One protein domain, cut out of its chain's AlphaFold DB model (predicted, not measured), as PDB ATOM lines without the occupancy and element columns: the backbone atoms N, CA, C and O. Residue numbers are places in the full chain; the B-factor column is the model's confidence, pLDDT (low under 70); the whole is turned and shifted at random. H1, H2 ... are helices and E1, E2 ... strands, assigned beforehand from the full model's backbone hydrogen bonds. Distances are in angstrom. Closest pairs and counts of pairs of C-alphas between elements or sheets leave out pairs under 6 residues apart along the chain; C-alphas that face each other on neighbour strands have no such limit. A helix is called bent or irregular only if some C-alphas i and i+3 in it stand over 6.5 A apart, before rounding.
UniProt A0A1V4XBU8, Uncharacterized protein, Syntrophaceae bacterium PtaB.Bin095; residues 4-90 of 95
ATOM      1  N   TYR A   4     204.464 227.643 169.664       58.12
ATOM      2  CA  TYR A   4     203.218 226.874 169.810       58.12
ATOM      3  C   TYR A   4     202.530 226.522 168.479       58.12
ATOM      4  O   TYR A   4     201.809 225.534 168.409       58.12
ATOM      5  N   GLY A   5     202.769 227.286 167.406       57.62
ATOM      6  CA  GLY A   5     202.201 226.987 166.092       57.62
ATOM      7  C   GLY A   5     202.737 225.700 165.451       57.62
ATOM      8  O   GLY A   5     202.018 225.075 164.683       57.62
ATOM      9  N   ILE A   6     203.969 225.277 165.753       65.25
ATOM     10  CA  ILE A   6     204.585 224.122 165.073       65.25
ATOM     11  C   ILE A   6     203.839 222.827 165.400       65.25
ATOM     12  O   ILE A   6     203.502 222.074 164.492       65.25
ATOM     13  N   ASP A   7     203.533 222.602 166.676       61.09
ATOM     14  CA  ASP A   7     202.756 221.446 167.132       61.09
ATOM     15  C   ASP A   7     201.328 221.469 166.558       61.09
ATOM     16  O   ASP A   7     200.861 220.492 165.969       61.09
ATOM     17  N   PHE A   8     200.688 222.643 166.624       57.12
ATOM     18  CA  PHE A   8     199.319 222.865 166.163       57.12
ATOM     19  C   PHE A   8     199.143 222.615 164.657       57.12
ATOM     20  O   PHE A   8     198.233 221.894 164.247       57.12
ATOM     21  N   TYR A   9     200.021 223.179 163.820       61.44
ATOM     22  CA  TYR A   9     199.946 223.021 162.363       61.44
ATOM     23  C   TYR A   9     200.552 221.699 161.881       61.44
ATOM     24  O   TYR A   9     200.069 221.124 160.909       61.44
ATOM     25  N   GLY A  10     201.584 221.192 162.562       61.28
ATOM     26  CA  GLY A  10     202.244 219.932 162.222       61.28
ATOM     27  C   GLY A  10     201.480 218.681 162.661       61.28
ATOM     28  O   GLY A  10     201.857 217.581 162.257       61.28
ATOM     29  N   ARG A  11     200.442 218.828 163.505       68.94
ATOM     30  CA  ARG A  11     199.679 217.729 164.140       68.94
ATOM     31  C   ARG A  11     200.568 216.677 164.818       68.94
ATOM     32  O   ARG A  11     200.159 215.534 165.003       68.94
ATOM     33  N   SER A  12     201.791 217.062 165.165       72.06
ATOM     34  CA  SER A  12     202.831 216.172 165.664       72.06
ATOM     35  C   SER A  12     203.279 216.679 167.021       72.06
ATOM     36  O   SER A  12     203.872 217.756 167.101       72.06
ATOM     37  N   ARG A  13     203.016 215.874 168.060       75.50
ATOM     38  CA  ARG A  13     203.427 216.165 169.435       75.50
ATOM     39  C   ARG A  13     204.939 216.316 169.498       75.50
ATOM     40  O   ARG A  13     205.669 215.331 169.398       75.50
ATOM     41  N   THR A  14     205.398 217.553 169.632       82.69
ATOM     42  CA  THR A  14     206.829 217.872 169.583       82.69
ATOM     43  C   THR A  14     207.429 217.796 170.988       82.69
ATOM     44  O   THR A  14     206.980 218.537 171.865       82.69
ATOM     45  N   PRO A  15     208.442 216.942 171.239       86.81
ATOM     46  CA  PRO A  15     209.100 216.899 172.538       86.81
ATOM     47  C   PRO A  15     209.735 218.246 172.903       86.81
ATOM     48  O   PRO A  15     210.381 218.889 172.072       86.81
ATOM     49  N   ILE A  16     209.578 218.656 174.159       87.62
ATOM     50  CA  ILE A  16     210.122 219.894 174.717       87.62
ATOM     51  C   ILE A  16     211.397 219.565 175.487       87.62
ATOM     52  O   ILE A  16     211.430 218.624 176.278       87.62
ATOM     53  N   VAL A  17     212.444 220.360 175.268       86.88
ATOM     54  CA  VAL A  17     213.754 220.181 175.901       86.88
ATOM     55  C   VAL A  17     213.985 221.298 176.924       86.88
ATOM     56  O   VAL A  17     213.963 222.475 176.565       86.88
ATOM     57  N   GLU A  18     214.228 220.915 178.181       83.94
ATOM     58  CA  GLU A  18     214.526 221.776 179.346       83.94
ATOM     59  C   GLU A  18     213.438 222.791 179.761       83.94
ATOM     60  O   GLU A  18     212.878 222.688 180.853       83.94
ATOM     61  N   ASP A  19     213.160 223.807 178.942       79.25
ATOM     62  CA  ASP A  19     212.298 224.934 179.326       79.25
ATOM     63  C   ASP A  19     210.815 224.601 179.115       79.25
ATOM     64  O   ASP A  19     210.214 224.904 178.086       79.25
ATOM     65  N   ILE A  20     210.236 223.941 180.121       77.62
ATOM     66  CA  ILE A  20     208.827 223.517 180.161       77.62
ATOM     67  C   ILE A  20     207.873 224.719 180.353       77.62
ATOM     68  O   ILE A  20     206.689 224.632 180.027       77.62
ATOM     69  N   GLY A  21     208.376 225.857 180.853       78.31
ATOM     70  CA  GLY A  21     207.600 227.085 181.043       78.31
ATOM     71  C   GLY A  21     206.275 226.877 181.788       78.31
ATOM     72  O   GLY A  21     206.226 226.254 182.850       78.31
ATOM     73  N   GLU A  22     205.195 227.390 181.197       79.12
ATOM     74  CA  GLU A  22     203.823 227.351 181.728       79.12
ATOM     75  C   GLU A  22     203.217 225.940 181.786       79.12
ATOM     76  O   GLU A  22     202.219 225.729 182.470       79.12
ATOM     77  N   LEU A  23     203.817 224.952 181.112       80.81
ATOM     78  CA  LEU A  23     203.297 223.583 181.084       80.81
ATOM     79  C   LEU A  23     203.644 222.791 182.349       80.81
ATOM     80  O   LEU A  23     203.065 221.726 182.563       80.81
ATOM     81  N   ARG A  24     204.549 223.292 183.207       83.56
ATOM     82  CA  ARG A  24     205.021 222.582 184.414       83.56
ATOM     83  C   ARG A  24     203.888 221.984 185.263       83.56
ATOM     84  O   ARG A  24     203.965 220.783 185.518       83.56
ATOM     85  N   PRO A  25     202.813 222.723 185.610       83.31
ATOM     86  CA  PRO A  25     201.737 222.181 186.445       83.31
ATOM     87  C   PRO A  25     200.983 221.017 185.787       83.31
ATOM     88  O   PRO A  25     200.419 220.170 186.477       83.31
ATOM     89  N   GLY A  26     200.940 220.984 184.450       84.69
ATOM     90  CA  GLY A  26     200.364 219.877 183.689       84.69
ATOM     91  C   GLY A  26     201.299 218.670 183.648       84.69
ATOM     92  O   GLY A  26     200.859 217.549 183.882       84.69
ATOM     93  N   VAL A  27     202.596 218.902 183.425       85.19
ATOM     94  CA  VAL A  27     203.621 217.846 183.357       85.19
ATOM     95  C   VAL A  27     203.728 217.051 184.653       85.19
ATOM     96  O   VAL A  27     203.941 215.842 184.615       85.19
ATOM     97  N   GLU A  28     203.571 217.701 185.804       86.06
ATOM     98  CA  GLU A  28     203.628 217.034 187.111       86.06
ATOM     99  C   GLU A  28     202.490 216.034 187.343       86.06
ATOM    100  O   GLU A  28     202.628 215.138 188.170       86.06
ATOM    101  N   LYS A  29     201.390 216.152 186.593       89.94
ATOM    102  CA  LYS A  29     200.233 215.254 186.685       89.94
ATOM    103  C   LYS A  29     200.271 214.113 185.666       89.94
ATOM    104  O   LYS A  29     199.385 213.263 185.688       89.94
ATOM    105  N   LEU A  30     201.253 214.103 184.762       87.81
ATOM    106  CA  LEU A  30     201.376 213.067 183.739       87.81
ATOM    107  C   LEU A  30     202.004 211.784 184.304       87.81
ATOM    108  O   LEU A  30     202.876 211.858 185.177       87.81
ATOM    109  N   PRO A  31     201.641 210.610 183.757       91.62
ATOM    110  CA  PRO A  31     202.361 209.372 184.019       91.62
ATOM    111  C   PRO A  31     203.859 209.514 183.690       91.62
ATOM    112  O   PRO A  31     204.205 210.176 182.703       91.62
ATOM    113  N   PRO A  32     204.763 208.869 184.455       87.06
ATOM    114  CA  PRO A  32     206.208 208.969 184.235       87.06
ATOM    115  C   PRO A  32     206.640 208.615 182.808       87.06
ATOM    116  O   PRO A  32     207.532 209.257 182.259       87.06
ATOM    117  N   GLU A  33     205.988 207.632 182.188       86.69
ATOM    118  CA  GLU A  33     206.283 207.199 180.820       86.69
ATOM    119  C   GLU A  33     205.990 208.297 179.788       86.69
ATOM    120  O   GLU A  33     206.850 208.624 178.969       86.69
ATOM    121  N   GLU A  34     204.811 208.922 179.862       86.06
ATOM    122  CA  GLU A  34     204.434 210.013 178.955       86.06
ATOM    123  C   GLU A  34     205.316 211.244 179.192       86.06
ATOM    124  O   GLU A  34     205.809 211.863 178.244       86.06
ATOM    125  N   LYS A  35     205.597 211.550 180.463       86.44
ATOM    126  CA  LYS A  35     206.499 212.635 180.846       86.44
ATOM    127  C   LYS A  35     207.889 212.451 180.235       86.44
ATOM    128  O   LYS A  35     208.378 213.361 179.572       86.44
ATOM    129  N   ASN A  36     208.498 211.279 180.402       85.81
ATOM    130  CA  ASN A  36     209.844 210.990 179.899       85.81
ATOM    131  C   ASN A  36     209.912 210.950 178.368       85.81
ATOM    132  O   ASN A  36     210.979 211.157 177.790       85.81
ATOM    133  N   HIS A  37     208.789 210.692 177.696       86.62
ATOM    134  CA  HIS A  37     208.741 210.673 176.241       86.62
ATOM    135  C   HIS A  37     208.738 212.080 175.622       86.62
ATOM    136  O   HIS A  37     209.413 212.299 174.606       86.62
ATOM    137  N   TYR A  38     207.979 213.011 176.217       86.81
ATOM    138  CA  TYR A  38     207.720 214.346 175.665       86.81
ATOM    139  C   TYR A  38     208.492 215.480 176.342       86.81
ATOM    140  O   TYR A  38     208.692 216.515 175.714       86.81
ATOM    141  N   PHE A  39     208.948 215.311 177.581       89.31
ATOM    142  CA  PHE A  39     209.675 216.338 178.328       89.31
ATOM    143  C   PHE A  39     211.084 215.844 178.611       89.31
ATOM    144  O   PHE A  39     211.333 215.075 179.536       89.31
ATOM    145  N   LEU A  40     212.008 216.270 177.759       89.62
ATOM    146  CA  LEU A  40     213.366 215.758 177.732       89.62
ATOM    147  C   LEU A  40     214.305 216.680 178.507       89.62
ATOM    148  O   LEU A  40     214.261 217.908 178.384       89.62
ATOM    149  N   SER A  41     215.221 216.068 179.253       89.94
ATOM    150  CA  SER A  41     216.456 216.747 179.638       89.94
ATOM    151  C   SER A  41     217.334 216.956 178.400       89.94
ATOM    152  O   SER A  41     217.163 216.276 177.380       89.94
ATOM    153  N   TYR A  42     218.303 217.869 178.478       88.62
ATOM    154  CA  TYR A  42     219.233 218.044 177.368       88.62
ATOM    155  C   TYR A  42     220.060 216.783 177.106       88.62
ATOM    156  O   TYR A  42     220.225 216.401 175.953       88.62
ATOM    157  N   ASP A  43     220.510 216.082 178.147       89.81
ATOM    158  CA  ASP A  43     221.215 214.803 178.016       89.81
ATOM    159  C   ASP A  43     220.393 213.749 177.277       89.81
ATOM    160  O   ASP A  43     220.887 213.119 176.340       89.81
ATOM    161  N   THR A  44     219.113 213.616 177.626       90.50
ATOM    162  CA  THR A  44     218.203 212.700 176.932       90.50
ATOM    163  C   THR A  44     218.014 213.110 175.473       90.50
ATOM    164  O   THR A  44     218.031 212.256 174.589       90.50
ATOM    165  N   PHE A  45     217.881 214.410 175.193       91.19
ATOM    166  CA  PHE A  45     217.835 214.921 173.824       91.19
ATOM    167  C   PHE A  45     219.108 214.565 173.038       91.19
ATOM    168  O   PHE A  45     219.007 214.056 171.921       91.19
ATOM    169  N   ARG A  46     220.295 214.759 173.629       90.44
ATOM    170  CA  ARG A  46     221.583 214.431 172.998       90.44
ATOM    171  C   ARG A  46     221.694 212.949 172.664       90.44
ATOM    172  O   ARG A  46     222.039 212.610 171.534       90.44
ATOM    173  N   ALA A  47     221.377 212.080 173.622       90.75
ATOM    174  CA  ALA A  47     221.388 210.635 173.418       90.75
ATOM    175  C   ALA A  47     220.435 210.229 172.284       90.75
ATOM    176  O   ALA A  47     220.823 209.499 171.376       90.75
ATOM    177  N   ARG A  48     219.219 210.790 172.276       91.19
ATOM    178  CA  ARG A  48     218.201 210.495 171.261       91.19
ATOM    179  C   ARG A  48     218.604 210.974 169.866       91.19
ATOM    180  O   ARG A  48     218.340 210.280 168.890       91.19
ATOM    181  N   LEU A  49     219.242 212.142 169.755       90.12
ATOM    182  CA  LEU A  49     219.757 212.654 168.482       90.12
ATOM    183  C   LEU A  49     220.874 211.760 167.923       90.12
ATOM    184  O   LEU A  49     220.905 211.512 166.721       90.12
ATOM    185  N   ARG A  50     221.760 211.241 168.782       88.88
ATOM    186  CA  ARG A  50     222.795 210.280 168.370       88.88
ATOM    187  C   ARG A  50     222.195 208.945 167.933       88.88
ATOM    188  O   ARG A  50     222.545 208.460 166.868       88.88
ATOM    189  N   GLU A  51     221.252 208.403 168.703       90.06
ATOM    190  CA  GLU A  51     220.569 207.140 168.390       90.06
ATOM    191  C   GLU A  51     219.812 207.205 167.056       90.06
ATOM    192  O   GLU A  51     219.912 206.295 166.237       90.06
ATOM    193  N   LYS A  52     219.072 208.293 166.810       88.62
ATOM    194  CA  LYS A  52     218.288 208.452 165.576       88.62
ATOM    195  C   LYS A  52     219.103 208.906 164.366       88.62
ATOM    196  O   LYS A  52     218.589 208.862 163.254       88.62
ATOM    197  N   GLY A  53     220.326 209.393 164.563       89.25
ATOM    198  CA  GLY A  53     221.208 209.882 163.499       89.25
ATOM    199  C   GLY A  53     220.830 211.248 162.910       89.25
ATOM    200  O   GLY A  53     221.706 211.951 162.412       89.25
ATOM    201  N   GLU A  54     219.574 211.685 163.001       91.62
ATOM    202  CA  GLU A  54     219.139 213.031 162.611       91.62
ATOM    203  C   GLU A  54     217.839 213.462 163.300       91.62
ATOM    204  O   GLU A  54     217.013 212.631 163.683       91.62
ATOM    205  N   MET A  55     217.640 214.777 163.452       90.94
ATOM    206  CA  MET A  55     216.387 215.359 163.950       90.94
ATOM    207  C   MET A  55     216.131 216.764 163.409       90.94
ATOM    208  O   MET A  55     217.052 217.512 163.078       90.94
ATOM    209  N   TYR A  56     214.857 217.154 163.423       90.31
ATOM    210  CA  TYR A  56     214.426 218.531 163.221       90.31
ATOM    211  C   TYR A  56     214.159 219.202 164.568       90.31
ATOM    212  O   TYR A  56     213.530 218.614 165.447       90.31
ATOM    213  N   CYS A  57     214.642 220.431 164.743       90.12
ATOM    214  CA  CYS A  57     214.542 221.151 166.010       90.12
ATOM    215  C   CYS A  57     214.136 222.604 165.796       90.12
ATOM    216  O   CYS A  57     214.669 223.284 164.919       90.12
ATOM    217  N   ALA A  58     213.240 223.093 166.651       90.06
ATOM    218  CA  ALA A  58     212.895 224.503 166.741       90.06
ATOM    219  C   ALA A  58     213.433 225.090 168.051       90.06
ATOM    220  O   ALA A  58     213.196 224.544 169.125       90.06
ATOM    221  N   LEU A  59     214.162 226.201 167.973       89.88
ATOM    222  CA  LEU A  59     214.814 226.816 169.130       89.88
ATOM    223  C   LEU A  59     214.856 228.343 169.027       89.88
ATOM    224  O   LEU A  59     214.707 228.919 167.950       89.88
ATOM    225  N   LYS A  60     215.084 228.999 170.169       89.81
ATOM    226  CA  LYS A  60     215.382 230.437 170.251       89.81
ATOM    227  C   LYS A  60     216.866 230.694 169.966       89.81
ATOM    228  O   LYS A  60     217.705 229.853 170.287       89.81
ATOM    229  N   TYR A  61     217.183 231.885 169.461       86.00
ATOM    230  CA  TYR A  61     218.538 232.328 169.105       86.00
ATOM    231  C   TYR A  61     219.581 232.052 170.202       86.00
ATOM    232  O   TYR A  61     220.658 231.558 169.899       86.00
ATOM    233  N   LYS A  62     219.237 232.252 171.483       88.25
ATOM    234  CA  LYS A  62     220.144 232.043 172.629       88.25
ATOM    235  C   LYS A  62     220.750 230.636 172.735       88.25
ATOM    236  O   LYS A  62     221.785 230.465 173.366       88.25
ATOM    237  N   ASN A  63     220.105 229.629 172.145       87.69
ATOM    238  CA  ASN A  63     220.547 228.237 172.220       87.69
ATOM    239  C   ASN A  63     221.329 227.793 170.973       87.69
ATOM    240  O   ASN A  63     221.850 226.679 170.954       87.69
ATOM    241  N   ILE A  64     221.412 228.628 169.927       86.56
ATOM    242  CA  ILE A  64     221.960 228.208 168.633       86.56
ATOM    243  C   ILE A  64     223.459 227.924 168.701       86.56
ATOM    244  O   ILE A  64     223.911 226.922 168.151       86.56
ATOM    245  N   ASP A  65     224.221 228.761 169.404       87.50
ATOM    246  CA  ASP A  65     225.673 228.619 169.501       87.50
ATOM    247  C   ASP A  65     226.064 227.384 170.306       87.50
ATOM    248  O   ASP A  65     226.998 226.677 169.934       87.50
ATOM    249  N   ARG A  66     225.318 227.078 171.374       87.81
ATOM    250  CA  ARG A  66     225.493 225.837 172.137       87.81
ATOM    251  C   ARG A  66     225.251 224.622 171.244       87.81
ATOM    252  O   ARG A  66     226.093 223.737 171.177       87.81
ATOM    253  N   LEU A  67     224.152 224.627 170.491       86.69
ATOM    254  CA  LEU A  67     223.787 223.508 169.627       86.69
ATOM    255  C   LEU A  67     224.795 223.288 168.486       86.69
ATOM    256  O   LEU A  67     225.172 222.153 168.220       86.69
ATOM    257  N   LYS A  68     225.277 224.369 167.857       85.94
ATOM    258  CA  LYS A  68     226.289 224.325 166.784       85.94
ATOM    259  C   LYS A  68     227.651 223.807 167.247       85.94
ATOM    260  O   LYS A  68     228.384 223.259 166.432       85.94
ATOM    261  N   LYS A  69     228.008 224.004 168.522       87.50
ATOM    262  CA  LYS A  69     229.251 223.465 169.100       87.50
ATOM    263  C   LYS A  69     229.188 221.954 169.300       87.50
ATOM    264  O   LYS A  69     230.216 221.297 169.229       87.50
ATOM    265  N   GLU A  70     228.001 221.425 169.585       85.94
ATOM    266  CA  GLU A  70     227.820 220.019 169.956       85.94
ATOM    267  C   GLU A  70     227.399 219.132 168.781       85.94
ATOM    268  O   GLU A  70     227.753 217.955 168.753       85.94
ATOM    269  N   PHE A  71     226.656 219.677 167.813       86.62
ATOM    270  CA  PHE A  71     226.114 218.914 166.693       86.62
ATOM    271  C   PHE A  71     226.319 219.628 165.355       86.62
ATOM    272  O   PHE A  71     226.090 220.839 165.255       86.62
ATOM    273  N   PRO A  72     226.652 218.882 164.284       87.38
ATOM    274  CA  PRO A  72     226.638 219.420 162.935       87.38
ATOM    275  C   PRO A  72     225.219 219.857 162.541       87.38
ATOM    276  O   PRO A  72     224.311 219.032 162.385       87.38
ATOM    277  N   VAL A  73     225.034 221.160 162.335       88.38
ATOM    278  CA  VAL A  73     223.813 221.700 161.723       88.38
ATOM    279  C   VAL A  73     223.884 221.432 160.224       88.38
ATOM    280  O   VAL A  73     224.666 222.065 159.521       88.38
ATOM    281  N   GLN A  74     223.067 220.501 159.733       88.12
ATOM    282  CA  GLN A  74     223.014 220.160 158.309       88.12
ATOM    283  C   GLN A  74     222.355 221.271 157.501       88.12
ATOM    284  O   GLN A  74     222.833 221.643 156.432       88.12
ATOM    285  N   ARG A  75     221.242 221.812 158.013       91.69
ATOM    286  CA  ARG A  75     220.472 222.840 157.310       91.69
ATOM    287  C   ARG A  75     219.705 223.740 158.267       91.69
ATOM    288  O   ARG A  75     219.111 223.275 159.236       91.69
ATOM    289  N   ILE A  76     219.656 225.032 157.947       91.50
ATOM    290  CA  ILE A  76     218.676 225.965 158.514       91.50
ATOM    291  C   ILE A  76     217.476 225.963 157.568       91.50
ATOM    292  O   ILE A  76     217.589 226.410 156.429       91.50
ATOM    293  N   LEU A  77     216.347 225.414 158.013       91.00
ATOM    294  CA  LEU A  77     215.125 225.343 157.208       91.00
ATOM    295  C   LEU A  77     214.404 226.689 157.173       91.00
ATOM    296  O   LEU A  77     213.888 227.091 156.136       91.00
ATOM    297  N   TRP A  78     214.374 227.381 158.311       91.56
ATOM    298  CA  TRP A  78     213.751 228.689 158.451       91.56
ATOM    299  C   TRP A  78     214.317 229.423 159.666       91.56
ATOM    300  O   TRP A  78     214.692 228.793 160.657       91.56
ATOM    301  N   ASN A  79     214.369 230.752 159.611       90.81
ATOM    302  CA  ASN A  79     214.624 231.578 160.786       90.81
ATOM    303  C   ASN A  79     214.041 232.988 160.620       90.81
ATOM    304  O   ASN A  79     213.785 233.433 159.503       90.81
ATOM    305  N   ASN A  80     213.871 233.692 161.737       89.44
ATOM    306  CA  ASN A  80     213.526 235.118 161.767       89.44
ATOM    307  C   ASN A  80     214.455 235.918 162.698       89.44
ATOM    308  O   ASN A  80     214.015 236.862 163.352       89.44
ATOM    309  N   ASN A  81     215.714 235.488 162.823       85.44
ATOM    310  CA  ASN A  81     216.719 235.974 163.784       85.44
ATOM    311  C   ASN A  81     216.392 235.786 165.275       85.44
ATOM    312  O   ASN A  81     217.275 235.939 166.114       85.44
ATOM    313  N   TYR A  82     215.164 235.407 165.631       87.62
ATOM    314  CA  TYR A  82     214.789 235.105 167.012       87.62
ATOM    315  C   TYR A  82     214.513 233.613 167.222       87.62
ATOM    316  O   TYR A  82     214.920 233.040 168.234       87.62
ATOM    317  N   TYR A  83     213.857 232.974 166.256       88.75
ATOM    318  CA  TYR A  83     213.614 231.540 166.194       88.75
ATOM    319  C   TYR A  83     214.324 230.928 165.000       88.75
ATOM    320  O   TYR A  83     214.429 231.546 163.942       88.75
ATOM    321  N   TYR A  84     214.753 229.685 165.178       90.56
ATOM    322  CA  TYR A  84     215.413 228.881 164.164       90.56
ATOM    323  C   TYR A  84     214.741 227.519 164.097       90.56
ATOM    324  O   TYR A  84     214.516 226.892 165.132       90.56
ATOM    325  N   LEU A  85     214.455 227.072 162.879       91.19
ATOM    326  CA  LEU A  85     214.097 225.700 162.555       91.19
ATOM    327  C   LEU A  85     215.290 225.063 161.844       91.19
ATOM    328  O   LEU A  85     215.705 225.519 160.776       91.19
ATOM    329  N   LEU A  86     215.854 224.030 162.455       92.12
ATOM    330  CA  LEU A  86     217.098 223.400 162.040       92.12
ATOM    331  C   LEU A  86     216.893 221.920 161.747       92.12
ATOM    332  O   LEU A  86     216.077 221.260 162.386       92.12
ATOM    333  N   HIS A  87     217.700 221.405 160.831       92.25
ATOM    334  CA  HIS A  87     217.971 219.985 160.660       92.25
ATOM    335  C   HIS A  87     219.359 219.697 161.229       92.25
ATOM    336  O   HIS A  87     220.360 220.272 160.789       92.25
ATOM    337  N   LEU A  88     219.400 218.849 162.248       91.81
ATOM    338  CA  LEU A  88     220.610 218.412 162.927       91.81
ATOM    339  C   LEU A  88     220.948 216.994 162.496       91.81
ATOM    340  O   LEU A  88     220.055 216.157 162.361       91.81
ATOM    341  N   LYS A  89     222.243 216.713 162.385       89.44
ATOM    342  CA  LYS A  89     222.745 215.344 162.310       89.44
ATOM    343  C   LYS A  89     223.248 214.939 163.685       89.44
ATOM    344  O   LYS A  89     224.004 215.685 164.310       89.44
ATOM    345  N   GLY A  90     222.830 213.769 164.150       80.44
ATOM    346  CA  GLY A  90     223.507 213.064 165.223       80.44
ATOM    347  C   GLY A  90     224.931 212.846 164.758       80.44
ATOM    348  O   GLY A  90     225.161 212.099 163.809       80.44
TER     349      GLY A  90
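This is residues 4 to 90 of the 95 residues of an uncharacterized protein of Syntrophaceae bacterium PtaB.Bin095 (UniProt A0A1V4XBU8). A strongly twisted sheet of three strands has H5 over one face and H4 by the start of E1. Away from this body H2 and H3 make a loose loop, from which residues 28 to 34 stick out, and H1 touches no helix. The printed part has 87 residues, with five named helices and three named strands in the order H1 H2 H3 H4 E1 H5 E2 E3; the sheet runs E1 E3 E2, antiparallel, and the class is mixed. The whole is compact, radius of gyration of the C-alphas 13.3 A, spanning 36 by 27 by 23 A.

Start at inner strand E3, residues 83 to 89. Its antiparallel neighbour E1, residues 54 to 60, has N 57 and O 86 within hydrogen-bond range at 2.9 A. E2, residues 73 to 79, forms a hairpin with E3, with N 77 and O 85 at 2.8 A. H5, residues 61 to 70, is on the sheet at a height of 8.9 A, along the strands; its closest C-alphas to E3 are Tyr 61 and Tyr 83, 5.8 A. E1, H5 and E2 make a split strand-helix-strand unit, two strands running the same way with E3 between, its crossover right-handed. H4, residues 42 to 52, is also on the sheet; its closest C-alphas to E1 are Leu 49 and Met 55, 6.3 A. The sheet with H4 and H5 makes two layers, helices on one face. H2, residues 21 to 27, and H3, residues 32 to 38, are close but not clearly touching, Val 27 and Lys 35 being their closest C-alphas at 6.5 A. Residues 16 to 17 pair with 39 to 40, parallel. H1, residues 4 to 10, is not on the sheet. Every O i to N i+4 pair is within hydrogen-bond range in H3 and H4, against 2 of 3 in H1, 4 of 6 in H5 and 1 of 3 in H2, where 3 of 4 O i to N i+3 pairs are.

Find C-alpha 4 at (203.218, 226.874, 169.810), where H1 begins. H4 is 15.2 A long and H5 15.4 A; E1 is 19.4 A, E2 13.5 A, and E3 19.0 A, ending at C-alpha 89, (222.745, 215.344, 162.310). H2 and H5 are irregular: C-alphas 22 and 25 are 7.3 A apart, 62 and 65 7.2 A.

The C-alphas farthest apart are those of Lys 29 and Gln 74, 36.7 A. The printed part has no cut and no long link. Look for low confidence at residues 4 to 11, with pLDDT under 70; the mean of the printed part is 85.0.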